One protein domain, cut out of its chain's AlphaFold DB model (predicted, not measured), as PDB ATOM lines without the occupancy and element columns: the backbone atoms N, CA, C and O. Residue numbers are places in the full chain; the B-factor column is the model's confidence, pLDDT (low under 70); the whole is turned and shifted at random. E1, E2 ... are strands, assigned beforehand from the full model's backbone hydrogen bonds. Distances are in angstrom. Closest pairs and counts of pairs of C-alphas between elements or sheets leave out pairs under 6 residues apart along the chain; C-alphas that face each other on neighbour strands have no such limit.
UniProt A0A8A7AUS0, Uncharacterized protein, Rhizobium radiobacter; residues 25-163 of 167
ATOM      1  N   TYR A  25     131.930 104.177  79.481       77.50
ATOM      2  CA  TYR A  25     133.191 103.437  79.558       77.50
ATOM      3  C   TYR A  25     134.352 104.219  78.928       77.50
ATOM      4  O   TYR A  25     135.436 104.266  79.500       77.50
ATOM      5  N   GLN A  26     134.119 104.923  77.812       75.06
ATOM      6  CA  GLN A  26     135.112 105.827  77.206       75.06
ATOM      7  C   GLN A  26     135.523 106.983  78.130       75.06
ATOM      8  O   GLN A  26     136.635 107.491  78.020       75.06
ATOM      9  N   ARG A  27     134.645 107.392  79.053       81.50
ATOM     10  CA  ARG A  27     134.929 108.417  80.070       81.50
ATOM     11  C   ARG A  27     135.520 107.848  81.362       81.50
ATOM     12  O   ARG A  27     135.764 108.614  82.288       81.50
ATOM     13  N   GLY A  28     135.734 106.533  81.438       76.88
ATOM     14  CA  GLY A  28     136.220 105.852  82.639       76.88
ATOM     15  C   GLY A  28     135.176 105.698  83.751       76.88
ATOM     16  O   GLY A  28     135.535 105.357  84.874       76.88
ATOM     17  N   ASP A  29     133.893 105.938  83.460       84.56
ATOM     18  CA  ASP A  29     132.780 105.705  84.389       84.56
ATOM     19  C   ASP A  29     132.357 104.231  84.319       84.56
ATOM     20  O   ASP A  29     131.406 103.849  83.628       84.56
ATOM     21  N   PHE A  30     133.137 103.397  85.004       86.56
ATOM     22  CA  PHE A  30     132.914 101.963  85.118       86.56
ATOM     23  C   PHE A  30     131.935 101.679  86.267       86.56
ATOM     24  O   PHE A  30     132.183 102.111  87.392       86.56
ATOM     25  N   PRO A  31     130.817 100.966  86.042       88.75
ATOM     26  CA  PRO A  31     129.881 100.645  87.112       88.75
ATOM     27  C   PRO A  31     130.453  99.567  88.041       88.75
ATOM     28  O   PRO A  31     130.982  98.555  87.568       88.75
ATOM     29  N   LEU A  32     130.295  99.764  89.356       91.06
ATOM     30  CA  LEU A  32     130.647  98.765  90.370       91.06
ATOM     31  C   LEU A  32     129.869  97.470  90.104       91.06
ATOM     32  O   LEU A  32     128.647  97.494  89.959       91.06
ATOM     33  N   ALA A  33     130.596  96.363  90.010       91.06
ATOM     34  CA  ALA A  33     130.055  95.021  89.870       91.06
ATOM     35  C   ALA A  33     129.889  94.371  91.243       91.06
ATOM     36  O   ALA A  33     128.783  93.991  91.609       91.06
ATOM     37  N   ASP A  34     130.981  94.320  92.009       90.50
ATOM     38  CA  ASP A  34     131.041  93.645  93.300       90.50
ATOM     39  C   ASP A  34     131.940  94.410  94.267       90.50
ATOM     40  O   ASP A  34     132.921  95.043  93.870       90.50
ATOM     41  N   ILE A  35     131.629  94.287  95.552       94.56
ATOM     42  CA  ILE A  35     132.470  94.744  96.651       94.56
ATOM     43  C   ILE A  35     132.513  93.644  97.701       94.56
ATOM     44  O   ILE A  35     131.479  93.119  98.110       94.56
ATOM     45  N   SER A  36     133.716  93.274  98.120       94.50
ATOM     46  CA  SER A  36     133.910  92.228  99.113       94.50
ATOM     47  C   SER A  36     134.982  92.629 100.103       94.50
ATOM     48  O   SER A  36     136.024  93.152  99.721       94.50
ATOM     49  N   THR A  37     134.754  92.320 101.373       94.25
ATOM     50  CA  THR A  37     135.649  92.698 102.461       94.25
ATOM     51  C   THR A  37     136.154  91.471 103.208       94.25
ATOM     52  O   THR A  37     135.415  90.519 103.457       94.25
ATOM     53  N   PHE A  38     137.422  91.524 103.597       91.00
ATOM     54  CA  PHE A  38     138.069  90.617 104.529       91.00
ATOM     55  C   PHE A  38     138.750  91.420 105.638       91.00
ATOM     56  O   PHE A  38     139.454  92.388 105.371       91.00
ATOM     57  N   GLU A  39     138.561  90.994 106.882       89.88
ATOM     58  CA  GLU A  39     139.162  91.629 108.056       89.88
ATOM     59  C   GLU A  39     140.153  90.683 108.740       89.88
ATOM     60  O   GLU A  39     139.892  89.478 108.917       89.88
ATOM     61  N   THR A  40     141.288  91.259 109.134       82.94
ATOM     62  CA  THR A  40     142.233  90.708 110.108       82.94
ATOM     63  C   THR A  40     142.126  91.499 111.416       82.94
ATOM     64  O   THR A  40     141.267  92.363 111.558       82.94
ATOM     65  N   ASN A  41     142.995  91.213 112.387       81.50
ATOM     66  CA  ASN A  41     143.011  91.955 113.650       81.50
ATOM     67  C   ASN A  41     143.408  93.431 113.478       81.50
ATOM     68  O   ASN A  41     142.991  94.263 114.278       81.50
ATOM     69  N   ASP A  42     144.203  93.744 112.450       83.94
ATOM     70  CA  ASP A  42     144.874  95.044 112.320       83.94
ATOM     71  C   ASP A  42     144.380  95.865 111.121       83.94
ATOM     72  O   ASP A  42     144.624  97.075 111.033       83.94
ATOM     73  N   MET A  43     143.698  95.219 110.171       88.44
ATOM     74  CA  MET A  43     143.280  95.850 108.926       88.44
ATOM     75  C   MET A  43     142.003  95.249 108.349       88.44
ATOM     76  O   MET A  43     141.737  94.048 108.442       88.44
ATOM     77  N   LYS A  44     141.270  96.111 107.654       92.31
ATOM     78  CA  LYS A  44     140.160  95.763 106.784       92.31
ATOM     79  C   LYS A  44     140.602  95.930 105.335       92.31
ATOM     80  O   LYS A  44     141.077  96.987 104.933       92.31
ATOM     81  N   ILE A  45     140.454  94.871 104.557       93.06
ATOM     82  CA  ILE A  45     140.829  94.808 103.147       93.06
ATOM     83  C   ILE A  45     139.544  94.683 102.342       93.06
ATOM     84  O   ILE A  45     138.763  93.759 102.554       93.06
ATOM     85  N   THR A  46     139.329  95.593 101.405       95.19
ATOM     86  CA  THR A  46     138.162  95.601 100.526       95.19
ATOM     87  C   THR A  46     138.614  95.465  99.082       95.19
ATOM     88  O   THR A  46     139.432  96.251  98.622       95.19
ATOM     89  N   LEU A  47     138.086  94.470  98.375       94.62
ATOM     90  CA  LEU A  47     138.257  94.296  96.940       94.62
ATOM     91  C   LEU A  47     136.997  94.792  96.229       94.62
ATOM     92  O   LEU A  47     135.905  94.262  96.438       94.62
ATOM     93  N   GLU A  48     137.167  95.792  95.375       94.75
ATOM     94  CA  GLU A  48     136.129  96.318  94.494       94.75
ATOM     95  C   GLU A  48     136.394  95.853  93.062       94.75
ATOM     96  O   GLU A  48     137.513  95.979  92.561       94.75
ATOM     97  N   ARG A  49     135.357  95.360  92.380       93.12
ATOM     98  CA  ARG A  49     135.399  95.036  90.949       93.12
ATOM     99  C   ARG A  49     134.459  95.960  90.192       93.12
ATOM    100  O   ARG A  49     133.283  96.044  90.527       93.12
ATOM    101  N   TYR A  50     134.948  96.619  89.151       92.56
ATOM    102  CA  TYR A  50     134.168  97.502  88.284       92.56
ATOM    103  C   TYR A  50     134.144  96.940  86.873       92.56
ATOM    104  O   TYR A  50     135.202  96.616  86.341       92.56
ATOM    105  N   ASN A  51     132.969  96.858  86.249       90.50
ATOM    106  CA  ASN A  51     132.862  96.365  84.875       90.50
ATOM    107  C   ASN A  51     133.649  97.293  83.942       90.50
ATOM    108  O   ASN A  51     133.284  98.457  83.786       90.50
ATOM    109  N   SER A  52     134.697  96.779  83.304       88.69
ATOM    110  CA  SER A  52     135.566  97.527  82.391       88.69
ATOM    111  C   SER A  52     135.240  97.302  80.919       88.69
ATOM    112  O   SER A  52     135.713  98.060  80.075       88.69
ATOM    113  N   HIS A  53     134.366  96.337  80.614       85.06
ATOM    114  CA  HIS A  53     133.780  96.164  79.289       85.06
ATOM    115  C   HIS A  53     132.232  96.136  79.328       85.06
ATOM    116  O   HIS A  53     131.654  95.589  80.267       85.06
ATOM    117  N   PRO A  54     131.518  96.715  78.336       77.50
ATOM    118  CA  PRO A  54     130.048  96.790  78.346       77.50
ATOM    119  C   PRO A  54     129.336  95.454  78.084       77.50
ATOM    120  O   PRO A  54     128.151  95.318  78.376       77.50
ATOM    121  N   LEU A  55     130.031  94.484  77.482       79.69
ATOM    122  CA  LEU A  55     129.450  93.204  77.039       79.69
ATOM    123  C   LEU A  55     130.250  91.971  77.471       79.69
ATOM    124  O   LEU A  55     129.803  90.849  77.248       79.69
ATOM    125  N   LEU A  56     131.443  92.171  78.027       84.12
ATOM    126  CA  LEU A  56     132.335  91.087  78.425       84.12
ATOM    127  C   LEU A  56     132.470  91.129  79.939       84.12
ATOM    128  O   LEU A  56     132.378  92.199  80.540       84.12
ATOM    129  N   ALA A  57     132.690  89.962  80.532       85.06
ATOM    130  CA  ALA A  57     133.024  89.835  81.940       85.06
ATOM    131  C   ALA A  57     134.482  90.277  82.140       85.06
ATOM    132  O   ALA A  57     135.363  89.455  82.330       85.06
ATOM    133  N   GLU A  58     134.755  91.567  81.990       89.38
ATOM    134  CA  GLU A  58     136.063  92.157  82.259       89.38
ATOM    135  C   GLU A  58     135.917  93.161  83.387       89.38
ATOM    136  O   GLU A  58     134.997  93.992  83.362       89.38
ATOM    137  N   TYR A  59     136.822  93.088  84.360       90.62
ATOM    138  CA  TYR A  59     136.755  93.941  85.536       90.62
ATOM    139  C   TYR A  59     138.073  94.658  85.803       90.62
ATOM    140  O   TYR A  59     139.141  94.047  85.834       90.62
ATOM    141  N   LYS A  60     137.981  95.958  86.088       91.88
ATOM    142  CA  LYS A  60     139.008  96.678  86.844       91.88
ATOM    143  C   LYS A  60     138.857  96.333  88.314       91.88
ATOM    144  O   LYS A  60     137.734  96.296  88.820       91.88
ATOM    145  N   ARG A  61     139.974  96.114  88.996       92.50
ATOM    146  CA  ARG A  61     139.991  95.688  90.392       92.50
ATOM    147  C   ARG A  61     140.740  96.706  91.235       92.50
ATOM    148  O   ARG A  61     141.794  97.191  90.838       92.50
ATOM    149  N   PHE A  62     140.202  97.022  92.403       93.44
ATOM    150  CA  PHE A  62     140.858  97.905  93.359       93.44
ATOM    151  C   PHE A  62     140.864  97.265  94.734       93.44
ATOM    152  O   PHE A  62     139.836  96.778  95.196       93.44
ATOM    153  N   VAL A  63     142.021  97.293  95.384       94.00
ATOM    154  CA  VAL A  63     142.172  96.887  96.776       94.00
ATOM    155  C   VAL A  63     142.268  98.143  97.622       94.00
ATOM    156  O   VAL A  63     143.155  98.971  97.425       94.00
ATOM    157  N   THR A  64     141.352  98.280  98.570       94.94
ATOM    158  CA  THR A  64     141.401  99.293  99.619       94.94
ATOM    159  C   THR A  64     141.813  98.641 100.926       94.94
ATOM    160  O   THR A  64     141.192  97.672 101.358       94.94
ATOM    161  N   VAL A  65     142.842  99.185 101.564       93.81
ATOM    162  CA  VAL A  65     143.333  98.739 102.864       93.81
ATOM    163  C   VAL A  65     143.090  99.843 103.877       93.81
ATOM    164  O   VAL A  65     143.637 100.937 103.761       93.81
ATOM    165  N   GLU A  66     142.281  99.540 104.883       92.44
ATOM    166  CA  GLU A  66     141.970 100.421 106.001       92.44
ATOM    167  C   GLU A  66     142.634  99.865 107.260       92.44
ATOM    168  O   GLU A  66     142.307  98.770 107.723       92.44
ATOM    169  N   ARG A  67     143.580 100.613 107.828       86.56
ATOM    170  CA  ARG A  67     144.210 100.258 109.105       86.56
ATOM    171  C   ARG A  67     143.409 100.799 110.269       86.56
ATOM    172  O   ARG A  67     142.887 101.912 110.208       86.56
ATOM    173  N   HIS A  68     143.383 100.058 111.369       77.25
ATOM    174  CA  HIS A  68     142.748 100.530 112.594       77.25
ATOM    175  C   HIS A  68     143.434 101.815 113.093       77.25
ATOM    176  O   HIS A  68     144.579 101.791 113.536       77.25
ATOM    177  N   GLY A  69     142.731 102.950 113.000       71.19
ATOM    178  CA  GLY A  69     143.240 104.267 113.404       71.19
ATOM    179  C   GLY A  69     144.236 104.917 112.434       71.19
ATOM    180  O   GLY A  69     144.850 105.915 112.803       71.19
ATOM    181  N   GLY A  70     144.407 104.365 111.228       75.38
ATOM    182  CA  GLY A  70     145.312 104.878 110.196       75.38
ATOM    183  C   GLY A  70     144.592 105.383 108.944       75.38
ATOM    184  O   GLY A  70     143.363 105.384 108.866       75.38
ATOM    185  N   GLU A  71     145.374 105.811 107.954       80.69
ATOM    186  CA  GLU A  71     144.858 106.208 106.643       80.69
ATOM    187  C   GLU A  71     144.408 104.990 105.821       80.69
ATOM    188  O   GLU A  71     144.887 103.867 106.008       80.69
ATOM    189  N   SER A  72     143.464 105.233 104.912       89.50
ATOM    190  CA  SER A  72     142.995 104.256 103.934       89.50
ATOM    191  C   SER A  72     143.782 104.423 102.638       89.50
ATOM    192  O   SER A  72     143.851 105.532 102.103       89.50
ATOM    193  N   LEU A  73     144.359 103.334 102.127       91.56
ATOM    194  CA  LEU A  73     145.052 103.324 100.840       91.56
ATOM    195  C   LEU A  73     144.266 102.490  99.836       91.56
ATOM    196  O   LEU A  73     143.890 101.358 100.124       91.56
ATOM    197  N   ARG A  74     144.042 103.041  98.641       92.94
ATOM    198  CA  ARG A  74     143.356 102.361  97.540       92.94
ATOM    199  C   ARG A  74     144.290 102.218  96.348       92.94
ATOM    200  O   ARG A  74     144.750 103.222  95.810       92.94
ATOM    201  N   THR A  75     144.490 100.985  95.905       92.19
ATOM    202  CA  THR A  75     145.399 100.634  94.812       92.19
ATOM    203  C   THR A  75     144.643  99.873  93.729       92.19
ATOM    204  O   THR A  75     143.888  98.953  94.036       92.19
ATOM    205  N   GLU A  76     144.822 100.261  92.463       91.50
ATOM    206  CA  GLU A  76     144.385  99.435  91.327       91.50
ATOM    207  C   GLU A  76     145.286  98.203  91.266       91.50
ATOM    208  O   GLU A  76     146.508  98.336  91.238       91.50
ATOM    209  N   ILE A  77     144.685  97.019  91.266       87.62
ATOM    210  CA  ILE A  77     145.392  95.774  90.965       87.62
ATOM    211  C   ILE A  77     145.025  95.346  89.540       87.62
ATOM    212  O   ILE A  77     144.130  95.940  88.934       87.62
ATOM    213  N   GLY A  78     145.721  94.343  89.001       83.31
ATOM    214  CA  GLY A  78     145.512  93.841  87.638       83.31
ATOM    215  C   GLY A  78     144.040  93.705  87.221       83.31
ATOM    216  O   GLY A  78     143.136  93.556  88.043       83.31
ATOM    217  N   SER A  79     143.752  93.747  85.923       84.81
ATOM    218  CA  SER A  79     142.392  93.471  85.437       84.81
ATOM    219  C   SER A  79     142.029  91.992  85.611       84.81
ATOM    220  O   SER A  79     142.930  91.164  85.637       84.81
ATOM    221  N   ASP A  80     140.735  91.675  85.681       86.56
ATOM    222  CA  ASP A  80     140.177  90.309  85.640       86.56
ATOM    223  C   ASP A  80     139.510  90.067  84.274       86.56
ATOM    224  O   ASP A  80     138.306  90.321  84.115       86.56
ATOM    225  N   PRO A  81     140.285  89.684  83.239       80.75
ATOM    226  CA  PRO A  81     139.757  89.278  81.944       80.75
ATOM    227  C   PRO A  81     139.013  87.940  82.037       80.75
ATOM    228  O   PRO A  81     139.596  86.874  82.226       80.75
ATOM    229  N   GLY A  82     137.703  87.975  81.809       80.31
ATOM    230  CA  GLY A  82     136.838  86.794  81.813       80.31
ATOM    231  C   GLY A  82     136.042  86.613  83.104       80.31
ATOM    232  O   GLY A  82     135.160  85.754  83.139       80.31
ATOM    233  N   GLY A  83     136.297  87.423  84.136       75.94
ATOM    234  CA  GLY A  83     135.417  87.587  85.290       75.94
ATOM    235  C   GLY A  83     135.440  86.464  86.303       75.94
ATOM    236  O   GLY A  83     134.661  86.487  87.255       75.94
ATOM    237  N   GLY A  84     136.277  85.464  86.057       70.19
ATOM    238  CA  GLY A  84     136.413  84.259  86.857       70.19
ATOM    239  C   GLY A  84     137.738  84.204  87.603       70.19
ATOM    240  O   GLY A  84     138.098  83.126  88.083       70.19
ATOM    241  N   GLU A  85     138.493  85.303  87.661       82.75
ATOM    242  CA  GLU A  85     139.744  85.294  88.399       82.75
ATOM    243  C   GLU A  85     139.508  85.194  89.898       82.75
ATOM    244  O   GLU A  85     138.805  85.981  90.539       82.75
ATOM    245  N   ARG A  86     140.154  84.172  90.443       90.25
ATOM    246  CA  ARG A  86     140.232  83.896  91.864       90.25
ATOM    247  C   ARG A  86     141.447  84.618  92.400       90.25
ATOM    248  O   ARG A  86     142.523  84.471  91.827       90.25
ATOM    249  N   VAL A  87     141.263  85.344  93.494       92.25
ATOM    250  CA  VAL A  87     142.372  85.986  94.202       92.25
ATOM    251  C   VAL A  87     142.579  85.246  95.510       92.25
ATOM    252  O   VAL A  87     141.803  85.415  96.453       92.25
ATOM    253  N   ASP A  88     143.594  84.395  95.552       93.12
ATOM    254  CA  ASP A  88     144.042  83.726  96.764       93.12
ATOM    255  C   ASP A  88     144.727  84.726  97.692       93.12
ATOM    256  O   ASP A  88     145.458  85.613  97.256       93.12
ATOM    257  N   VAL A  89     144.451  84.604  98.989       94.06
ATOM    258  CA  VAL A  89     144.970  85.508 100.014       94.06
ATOM    259  C   VAL A  89     145.665  84.695 101.088       94.06
ATOM    260  O   VAL A  89     145.064  83.804 101.706       94.06
ATOM    261  N   CYS A  90     146.927  85.012 101.357       93.38
ATOM    262  CA  CYS A  90     147.661  84.357 102.424       93.38
ATOM    263  C   CYS A  90     148.670  85.246 103.137       93.38
ATOM    264  O   CYS A  90     149.074  86.285 102.635       93.38
ATOM    265  N   GLU A  91     149.057  84.832 104.337       92.62
ATOM    266  CA  GLU A  91     150.164  85.431 105.070       92.62
ATOM    267  C   GLU A  91     151.484  84.814 104.602       92.62
ATOM    268  O   GLU A  91     151.590  83.588 104.436       92.62
ATOM    269  N   THR A  92     152.483  85.664 104.385       92.25
ATOM    270  CA  THR A  92     153.832  85.265 103.974       92.25
ATOM    271  C   THR A  92     154.744  85.056 105.181       92.25
ATOM    272  O   THR A  92     154.451  85.517 106.284       92.25
ATOM    273  N   SER A  93     155.881  84.382 104.984       89.25
ATOM    274  CA  SER A  93     156.898  84.182 106.037       89.25
ATOM    275  C   SER A  93     157.391  85.478 106.683       89.25
ATOM    276  O   SER A  93     157.834  85.464 107.828       89.25
ATOM    277  N   ASP A  94     157.291  86.587 105.951       87.00
ATOM    278  CA  ASP A  94     157.787  87.898 106.360       87.00
ATOM    279  C   ASP A  94     156.689  88.748 107.027       87.00
ATOM    280  O   ASP A  94     156.891  89.931 107.293       87.00
ATOM    281  N   GLY A  95     155.514  88.156 107.290       87.44
ATOM    282  CA  GLY A  95     154.379  88.811 107.947       87.44
ATOM    283  C   GLY A  95     153.573  89.751 107.045       87.44
ATOM    284  O   GLY A  95     152.753  90.521 107.539       87.44
ATOM    285  N   ASN A  96     153.795  89.705 105.728       91.56
ATOM    286  CA  ASN A  96     152.994  90.447 104.756       91.56
ATOM    287  C   ASN A  96     151.776  89.626 104.311       91.56
ATOM    288  O   ASN A  96     151.688  88.425 104.571       91.56
ATOM    289  N   ILE A  97     150.853  90.263 103.591       92.62
ATOM    290  CA  ILE A  97     149.747  89.564 102.927       92.62
ATOM    291  C   ILE A  97     150.049  89.466 101.433       92.62
ATOM    292  O   ILE A  97     150.333  90.467 100.787       92.62
ATOM    293  N   LEU A  98     149.982  88.259 100.888       92.94
ATOM    294  CA  LEU A  98     150.084  87.976  99.464       92.94
ATOM    295  C   LEU A  98     148.678  87.835  98.877       92.94
ATOM    296  O   LEU A  98     147.883  87.037  99.377       92.94
ATOM    297  N   PHE A  99     148.404  88.592  97.820       92.56
ATOM    298  CA  PHE A  99     147.285  88.383  96.908       92.56
ATOM    299  C   PHE A  99     147.827  87.719  95.652       92.56
ATOM    300  O   PHE A  99     148.728  88.264  95.020       92.56
ATOM    301  N   GLU A 100     147.293  86.570  95.278       90.00
ATOM    302  CA  GLU A 100     147.736  85.843  94.094       90.00
ATOM    303  C   GLU A 100     146.539  85.488  93.223       90.00
ATOM    304  O   GLU A 100     145.568  84.896  93.690       90.00
ATOM    305  N   ASP A 101     146.604  85.857  91.951       87.56
ATOM    306  CA  ASP A 101     145.711  85.336  90.930       87.56
ATOM    307  C   ASP A 101     146.510  84.591  89.852       87.56
ATOM    308  O   ASP A 101     147.694  84.291  89.999       87.56
ATOM    309  N   ARG A 102     145.840  84.221  88.760       81.62
ATOM    310  CA  ARG A 102     146.452  83.439  87.682       81.62
ATOM    311  C   ARG A 102     147.598  84.169  86.973       81.62
ATOM    312  O   ARG A 102     148.453  83.503  86.386       81.62
ATOM    313  N   PHE A 103     147.565  85.495  86.934       78.00
ATOM    314  CA  PHE A 103     148.442  86.305  86.094       78.00
ATOM    315  C   PHE A 103     149.380  87.189  86.901       78.00
ATOM    316  O   PHE A 103     150.441  87.543  86.393       78.00
ATOM    317  N   MET A 104     148.995  87.559  88.120       84.19
ATOM    318  CA  MET A 104     149.693  88.553  88.915       84.19
ATOM    319  C   MET A 104     149.679  88.186  90.397       84.19
ATOM    320  O   MET A 104     148.695  87.678  90.940       84.19
ATOM    321  N   SER A 105     150.770  88.533  91.070       89.44
ATOM    322  CA  SER A 105     150.889  88.442  92.521       89.44
ATOM    323  C   SER A 105     151.156  89.839  93.077       89.44
ATOM    324  O   SER A 105     151.886  90.622  92.475       89.44
ATOM    325  N   HIS A 106     150.570  90.171  94.223       91.88
ATOM    326  CA  HIS A 106     150.750  91.457  94.890       91.88
ATOM    327  C   HIS A 106     151.037  91.243  96.372       91.88
ATOM    328  O   HIS A 106     150.414  90.405  97.019       91.88
ATOM    329  N   ILE A 107     151.944  92.035  96.933       92.81
ATOM    330  CA  ILE A 107     152.224  92.069  98.369       92.81
ATOM    331  C   ILE A 107     151.554  93.296  98.957       92.81
ATOM    332  O   ILE A 107     151.810  94.416  98.526       92.81
ATOM    333  N   LEU A 108     150.756  93.080  99.993       91.69
ATOM    334  CA  LEU A 108     150.385  94.103 100.948       91.69
ATOM    335  C   LEU A 108     151.391  94.112 102.090       91.69
ATOM    336  O   LEU A 108     151.462  93.175 102.892       91.69
ATOM    337  N   SER A 109     152.171  95.185 102.142       87.06
ATOM    338  CA  SER A 109     153.201  95.369 103.148       87.06
ATOM    339  C   SER A 109     152.612  95.672 104.526       87.06
ATOM    340  O   SER A 109     151.511  96.217 104.677       87.06
ATOM    341  N   GLY A 110     153.424  95.440 105.556       77.62
ATOM    342  CA  GLY A 110     153.195  95.946 106.907       77.62
ATOM    343  C   GLY A 110     153.068  97.476 107.020       77.62
ATOM    344  O   GLY A 110     152.736  97.944 108.109       77.62
ATOM    345  N   ALA A 111     153.221  98.260 105.944       77.81
ATOM    346  CA  ALA A 111     152.897  99.693 105.882       77.81
ATOM    347  C   ALA A 111     151.520 100.005 105.249       77.81
ATOM    348  O   ALA A 111     151.013 101.107 105.425       77.81
ATOM    349  N   GLY A 112     150.859  99.026 104.619       81.00
ATOM    350  CA  GLY A 112     149.541  99.192 103.991       81.00
ATOM    351  C   GLY A 112     149.614  99.363 102.476       81.00
ATOM    352  O   GLY A 112     148.583  99.472 101.822       81.00
ATOM    353  N   GLU A 113     150.827  99.360 101.930       87.38
ATOM    354  CA  GLU A 113     151.096  99.511 100.506       87.38
ATOM    355  C   GLU A 113     150.872  98.189  99.784       87.38
ATOM    356  O   GLU A 113     151.392  97.157 100.210       87.38
ATOM    357  N   VAL A 114     150.115  98.234  98.689       89.81
ATOM    358  CA  VAL A 114     149.928  97.102  97.779       89.81
ATOM    359  C   VAL A 114     150.868  97.286  96.592       89.81
ATOM    360  O   VAL A 114     150.724  98.251  95.845       89.81
ATOM    361  N   CYS A 115     151.808  96.360  96.421       88.50
ATOM    362  CA  CYS A 115     152.812  96.382  95.360       88.50
ATOM    363  C   CYS A 115     152.739  95.098  94.532       88.50
ATOM    364  O   CYS A 115     152.661  94.007  95.091       88.50
ATOM    365  N   GLU A 116     152.791  95.219  93.208       88.56
ATOM    366  CA  GLU A 116     152.919  94.072  92.306       88.56
ATOM    367  C   GLU A 116     154.284  93.387  92.491       88.56
ATOM    368  O   GLU A 116     155.313  94.053  92.595       88.56
ATOM    369  N   ILE A 117     154.286  92.054  92.524       86.31
ATOM    370  CA  ILE A 117     155.488  91.227  92.416       86.31
ATOM    371  C   ILE A 117     155.723  91.000  90.928       86.31
ATOM    372  O   ILE A 117     154.961  90.282  90.275       86.31
ATOM    373  N   SER A 118     156.785  91.586  90.384       75.19
ATOM    374  CA  SER A 118     157.090  91.424  88.968       75.19
ATOM    375  C   SER A 118     157.650  90.030  88.705       75.19
ATOM    376  O   SER A 118     158.768  89.703  89.108       75.19
ATOM    377  N   SER A 119     156.918  89.209  87.952       72.38
ATOM    378  CA  SER A 119     157.444  87.950  87.408       72.38
ATOM    379  C   SER A 119     158.202  88.150  86.088       72.38
ATOM    380  O   SER A 119     158.666  87.180  85.481       72.38
ATOM    381  N   ALA A 120     158.297  89.388  85.593       76.38
ATOM    382  CA  ALA A 120     158.901  89.682  84.306       76.38
ATOM    383  C   ALA A 120     160.430  89.611  84.376       76.38
ATOM    384  O   ALA A 120     161.075  90.141  85.279       76.38
ATOM    385  N   SER A 121     161.025  88.999  83.353       79.12
ATOM    386  CA  SER A 121     162.466  89.016  83.123       79.12
ATOM    387  C   SER A 121     162.760  89.610  81.756       79.12
ATOM    388  O   SER A 121     162.116  89.245  80.773       79.12
ATOM    389  N   ALA A 122     163.768  90.471  81.675       86.56
ATOM    390  CA  ALA A 122     164.257  91.009  80.412       86.56
ATOM    391  C   ALA A 122     165.735  90.678  80.257       86.56
ATOM    392  O   ALA A 122     166.493  90.765  81.223       86.56
ATOM    393  N   PHE A 123     166.135  90.335  79.035       93.12
ATOM    394  CA  PHE A 123     167.514  90.014  78.687       93.12
ATOM    395  C   PHE A 123     167.955  90.838  77.480       93.12
ATOM    396  O   PHE A 123     167.185  91.037  76.540       93.12
ATOM    397  N   ARG A 124     169.207  91.286  77.489       95.06
ATOM    398  CA  ARG A 124     169.897  91.821  76.319       95.06
ATOM    399  C   ARG A 124     170.758  90.722  75.720       95.06
ATOM    400  O   ARG A 124     171.552  90.116  76.431       95.06
ATOM    401  N   ILE A 125     170.627  90.513  74.415       96.69
ATOM    402  CA  ILE A 125     171.548  89.671  73.651       96.69
ATOM    403  C   ILE A 125     172.704  90.554  73.186       96.69
ATOM    404  O   ILE A 125     172.488  91.541  72.479       96.69
ATOM    405  N   ASN A 126     173.917  90.219  73.605       97.06
ATOM    406  CA  ASN A 126     175.128  90.923  73.208       97.06
ATOM    407  C   ASN A 126     175.624  90.436  71.829       97.06
ATOM    408  O   ASN A 126     175.272  89.336  71.398       97.06
ATOM    409  N   PRO A 127     176.461  91.217  71.118       96.38
ATOM    410  CA  PRO A 127     176.981  90.834  69.798       96.38
ATOM    411  C   PRO A 127     177.809  89.541  69.778       96.38
ATOM    412  O   PRO A 127     177.924  88.907  68.732       96.38
ATOM    413  N   ASP A 128     178.382  89.149  70.917       95.94
ATOM    414  CA  ASP A 128     179.116  87.891  71.097       95.94
ATOM    415  C   ASP A 128     178.199  86.689  71.405       95.94
ATOM    416  O   ASP A 128     178.680  85.573  71.592       95.94
ATOM    417  N   GLY A 129     176.880  86.909  71.444       92.44
ATOM    418  CA  GLY A 129     175.865  85.904  71.750       92.44
ATOM    419  C   GLY A 129     175.608  85.689  73.245       92.44
ATOM    420  O   GLY A 129     174.750  84.874  73.586       92.44
ATOM    421  N   SER A 130     176.305  86.396  74.140       96.44
ATOM    422  CA  SER A 130     176.031  86.338  75.580       96.44
ATOM    423  C   SER A 130     174.718  87.045  75.950       96.44
ATOM    424  O   SER A 130     174.204  87.878  75.200       96.44
ATOM    425  N   LEU A 131     174.153  86.688  77.110       96.19
ATOM    426  CA  LEU A 131     172.907  87.254  77.633       96.19
ATOM    427  C   LEU A 131     173.170  88.044  78.916       96.19
ATOM    428  O   LEU A 131     173.611  87.465  79.907       96.19
ATOM    429  N   ASP A 132     172.806  89.326  78.926       94.31
ATOM    430  CA  ASP A 132     172.753  90.135  80.146       94.31
ATOM    431  C   ASP A 132     171.314  90.225  80.644       94.31
ATOM    432  O   ASP A 132     170.429  90.679  79.917       94.31
ATOM    433  N   GLN A 133     171.059  89.840  81.893       91.81
ATOM    434  CA  GLN A 133     169.741  90.028  82.498       91.81
ATOM    435  C   GLN A 133     169.556  91.495  82.911       91.81
ATOM    436  O   GLN A 133     170.268  92.002  83.773       91.81
ATOM    437  N   LEU A 134     168.592  92.173  82.289       88.19
ATOM    438  CA  LEU A 134     168.247  93.574  82.543       88.19
ATOM    439  C   LEU A 134     167.215  93.728  83.662       88.19
ATOM    440  O   LEU A 134     167.296  94.666  84.447       88.19
ATOM    441  N   ILE A 135     166.240  92.815  83.720       82.25
ATOM    442  CA  ILE A 135     165.215  92.785  84.767       82.25
ATOM    443  C   ILE A 135     165.275  91.418  85.431       82.25
ATOM    444  O   ILE A 135     165.135  90.380  84.769       82.25
ATOM    445  N   LYS A 136     165.512  91.439  86.740       81.69
ATOM    446  CA  LYS A 136     165.420  90.266  87.593       81.69
ATOM    447  C   LYS A 136     163.994  90.204  88.148       81.69
ATOM    448  O   LYS A 136     163.569  91.204  88.720       81.69
ATOM    449  N   PRO A 137     163.280  89.080  87.981       80.12
ATOM    450  CA  PRO A 137     161.970  88.923  88.585       80.12
ATOM    451  C   PRO A 137     162.101  88.902  90.107       80.12
ATOM    452  O   PRO A 137     163.104  88.423  90.657       80.12
ATOM    453  N   ASP A 138     161.075  89.407  90.771       80.94
ATOM    454  CA  ASP A 138     160.953  89.330  92.214       80.94
ATOM    455  C   ASP A 138     160.714  87.874  92.627       80.94
ATOM    456  O   ASP A 138     160.049  87.096  91.938       80.94
ATOM    457  N   ALA A 139     161.289  87.477  93.761       77.94
ATOM    458  CA  ALA A 139     161.002  86.166  94.319       77.94
ATOM    459  C   ALA A 139     159.589  86.184  94.910       77.94
ATOM    460  O   ALA A 139     159.318  86.976  95.814       77.94
ATOM    461  N   THR A 140     158.710  85.299  94.437       78.31
ATOM    462  CA  THR A 140     157.393  85.118  95.055       78.31
ATOM    463  C   THR A 140     157.579  84.696  96.517       78.31
ATOM    464  O   THR A 140     158.239  83.681  96.772       78.31
ATOM    465  N   PRO A 141     157.037  85.450  97.491       84.31
ATOM    466  CA  PRO A 141     157.165  85.109  98.900       84.31
ATOM    467  C   PRO A 141     156.529  83.759  99.219       84.31
ATOM    468  O   PRO A 141     155.509  83.378  98.642       84.31
ATOM    469  N   LEU A 142     157.092  83.054 100.201       87.38
ATOM    470  CA  LEU A 142     156.512  81.802 100.660       87.38
ATOM    471  C   LEU A 142     155.227  82.074 101.444       87.38
ATOM    472  O   LEU A 142     155.243  82.723 102.491       87.38
ATOM    473  N   CYS A 143     154.130  81.511 100.954       90.62
ATOM    474  CA  CYS A 143     152.855  81.457 101.647       90.62
ATOM    475  C   CYS A 143     152.948  80.501 102.849       90.62
ATOM    476  O   CYS A 143     153.123  79.295 102.667       90.62
ATOM    477  N   VAL A 144     152.844  81.019 104.077       93.75
ATOM    478  CA  VAL A 144     152.941  80.206 105.310       93.75
ATOM    479  C   VAL A 144     151.582  79.908 105.929       93.75
ATOM    480  O   VAL A 144     151.438  78.914 106.642       93.75
ATOM    481  N   ARG A 145     150.567  80.734 105.647       92.00
ATOM    482  CA  ARG A 145     149.206  80.523 106.150       92.00
ATOM    483  C   ARG A 145     148.156  81.087 105.206       92.00
ATOM    484  O   ARG A 145     147.992  82.297 105.086       92.00
ATOM    485  N   THR A 146     147.380  80.209 104.581       93.06
ATOM    486  CA  THR A 146     146.247  80.598 103.732       93.06
ATOM    487  C   THR A 146     145.132  81.233 104.562       93.06
ATOM    488  O   THR A 146     144.626  80.615 105.500       93.06
ATOM    489  N   LEU A 147     144.721  82.447 104.193       93.00
ATOM    490  CA  LEU A 147     143.656  83.204 104.859       93.00
ATOM    491  C   LEU A 147     142.291  82.957 104.206       93.00
ATOM    492  O   LEU A 147     141.265  82.911 104.890       93.00
ATOM    493  N   GLY A 148     142.274  82.772 102.890       94.31
ATOM    494  CA  GLY A 148     141.062  82.553 102.111       94.31
ATOM    495  C   GLY A 148     141.258  82.963 100.662       94.31
ATOM    496  O   GLY A 148     142.388  83.021 100.183       94.31
ATOM    497  N   ARG A 149     140.155  83.252  99.978       94.00
ATOM    498  CA  ARG A 149     140.167  83.743  98.599       94.00
ATOM    499  C   ARG A 149     138.967  84.611  98.277       94.00
ATOM    500  O   ARG A 149     137.887  84.372  98.805       94.00
ATOM    501  N   PHE A 150     139.126  85.563  97.370       93.38
ATOM    502  CA  PHE A 150     137.996  86.207  96.707       93.38
ATOM    503  C   PHE A 150     137.579  85.360  95.504       93.38
ATOM    504  O   PHE A 150     138.371  85.144  94.585       93.38
ATOM    505  N   ASP A 151     136.357  84.834  95.550       92.75
ATOM    506  CA  ASP A 151     135.797  83.940  94.533       92.75
ATOM    507  C   ASP A 151     134.262  83.960  94.603       92.75
ATOM    508  O   ASP A 151     133.666  84.472  95.557       92.75
ATOM    509  N   PHE A 152     133.610  83.363  93.612       89.69
ATOM    510  CA  PHE A 152     132.183  83.085  93.678       89.69
ATOM    511  C   PHE A 152     131.899  81.975  94.691       89.69
ATOM    512  O   PHE A 152     132.416  80.858  94.598       89.69
ATOM    513  N   GLY A 153     131.050  82.296  95.664       87.38
ATOM    514  CA  GLY A 153     130.523  81.354  96.635       87.38
ATOM    515  C   GLY A 153     129.553  80.351  96.009       87.38
ATOM    516  O   GLY A 153     129.181  80.420  94.836       87.38
ATOM    517  N   LYS A 154     129.097  79.395  96.822       86.81
ATOM    518  CA  LYS A 154     128.115  78.378  96.394       86.81
ATOM    519  C   LYS A 154     126.749  78.969  96.033       86.81
ATOM    520  O   LYS A 154     125.989  78.339  95.307       86.81
ATOM    521  N   ASP A 155     126.441  80.141  96.568       87.81
ATOM    522  CA  ASP A 155     125.255  80.939  96.261       87.81
ATOM    523  C   ASP A 155     125.389  81.730  94.948       87.81
ATOM    524  O   ASP A 155     124.426  82.357  94.510       87.81
ATOM    525  N   GLY A 156     126.559  81.682  94.304       86.25
ATOM    526  CA  GLY A 156     126.864  82.433  93.093       86.25
ATOM    527  C   GLY A 156     127.186  83.906  93.347       86.25
ATOM    528  O   GLY A 156     127.378  84.638  92.379       86.25
ATOM    529  N   ALA A 157     127.264  84.350  94.606       88.25
ATOM    530  CA  ALA A 157     127.688  85.701  94.944       88.25
ATOM    531  C   ALA A 157     129.217  85.776  95.005       88.25
ATOM    532  O   ALA A 157     129.874  84.880  95.539       88.25
ATOM    533  N   TYR A 158     129.799  86.845  94.461       89.12
ATOM    534  CA  TYR A 158     131.229  87.090  94.614       89.12
ATOM    535  C   TYR A 158     131.523  87.590  96.027       89.12
ATOM    536  O   TYR A 158     130.882  88.521  96.513       89.12
ATOM    537  N   GLY A 159     132.501  86.982  96.692       92.25
ATOM    538  CA  GLY A 159     132.835  87.350  98.059       92.25
ATOM    539  C   GLY A 159     134.103  86.687  98.573       92.25
ATOM    540  O   GLY A 159     134.676  85.797  97.943       92.25
ATOM    541  N   PHE A 160     134.540  87.109  99.756       94.19
ATOM    542  CA  PHE A 160     135.675  86.494 100.422       94.19
ATOM    543  C   PHE A 160     135.262  85.173 101.075       94.19
ATOM    544  O   PHE A 160     134.491  85.134 102.034       94.19
ATOM    545  N   GLN A 161     135.821  84.083 100.568       93.12
ATOM    546  CA  GLN A 161     135.684  82.736 101.094       93.12
ATOM    547  C   GLN A 161     136.837  82.489 102.069       93.12
ATOM    548  O   GLN A 161     137.975  82.232 101.664       93.12
ATOM    549  N   ARG A 162     136.558  82.603 103.370       90.69
ATOM    550  CA  ARG A 162     137.562  82.368 104.414       90.69
ATOM    551  C   ARG A 162     138.002  80.907 104.390       90.69
ATOM    552  O   ARG A 162     137.176  80.003 104.286       90.69
ATOM    553  N   ASN A 163     139.305  80.676 104.525       81.88
ATOM    554  CA  ASN A 163     139.804  79.324 104.717       81.88
ATOM    555  C   ASN A 163     139.532  78.915 106.172       81.88
ATOM    556  O   ASN A 163     140.245  79.328 107.085       81.88
TER     557      ASN A 163
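Overview. This is residues 25 to 163 of the 167 residues of an uncharacterized protein of Rhizobium radiobacter (UniProt A0A8A7AUS0). Two twisted sheets, E1 to E4 and E8-E7-E6-E5-E11-E12, lie face to face as a sandwich, and a thin two-stranded hairpin, E9 and E10, sticks far out from it like an arm. Along one side of the sandwich, edge strand E1 comes beside edge strand E12; at the other side, E4 comes near E8 more loosely. The printed part has 139 residues with twelve named strands, E1 to E12 in order along the chain, and no named helix; the class is all strand, and each sheet is antiparallel. The whole is only just loose, close to compact, with a radius of gyration of the C-alphas of 17.3 A. It spans 59 by 39 by 31 A, only just elongated, and the arm makes much of the length.

Arrangement. E1, residues 32 to 39, E2, residues 43 to 51, E3, residues 58 to 67, and E4, residues 72 to 81, form a meander, each strand the antiparallel neighbour of the one before. E1 and E2 are a hairpin, with N 36 and O 47 at 2.9 A, within hydrogen-bond range. In the hairpin of E2 and E3, N 46 and O 64 are 2.8 A apart, and in that of E3 and E4, N 63 and O 75 are 2.8 A apart. At the link E4 to E5 the chain changes to the other sheet. There E5, residues 87 to 92, E6, residues 97 to 100, E7, residues 105 to 108, and E8, residues 114 to 117, form a second meander. Its N and O pairs within hydrogen-bond range include N 90 and O 98 at 3.0 A for E5 and E6, N 99 and O 106 at 2.8 A for E6 and E7, and N 107 and O 115 at 2.8 A for E7 and E8. After E8 come E9, residues 122 to 125, and E10, residues 131 to 135, an antiparallel hairpin with N 124 and O 132 at 2.8 A. E9 is apart from E8. E11, residues 143 to 152, is the antiparallel neighbour of E5, with N 89 and O 148 at 2.9 A, and bends by 55 degrees at residue 146. E12, residues 158 to 162, forms a hairpin with E11, with N 161 and O 149 at 2.7 A. The two large sheets form a sandwich, two sheets face to face, with 54 pairs of C-alphas within 10 A and their strands at 25 degrees. The closest C-alphas of E1 and E12 are those of Ser 36 and Gly 159, 5.1 A apart. The closest of E4 and E8 are those of Thr 75 and Val 114, 6.5 A apart.

Along the chain. E1 begins at C-alpha 32, at (130.647, 98.765, 90.370), and is 20.9 A long from first to last C-alpha. E2 is 26.2 A long, E3 29.2 A, E4 26.8 A, E5 15.1 A and E11 22.2 A. E6, E7, E8 and E9 have four residues each, and E10 and E12 have five. E9 ends at C-alpha 125, at (171.548, 89.671, 73.651). E12 ends at C-alpha 162, at (137.562, 82.368, 104.414).

Size, cuts and confidence. The two C-alphas farthest apart are those of Asp 128 and Asp 155, 59.9 A. The centres of E9 and E10 lie 27.8 A and 26.8 A from the mean of the C-alphas. Both large sheets are strongly twisted. The printed part has no cut. No link is long; those from E2 to E3 and from E10 to E11 are short, and the others are tight. The mean pLDDT of the printed part is 87.9, and no printed residue is under 70.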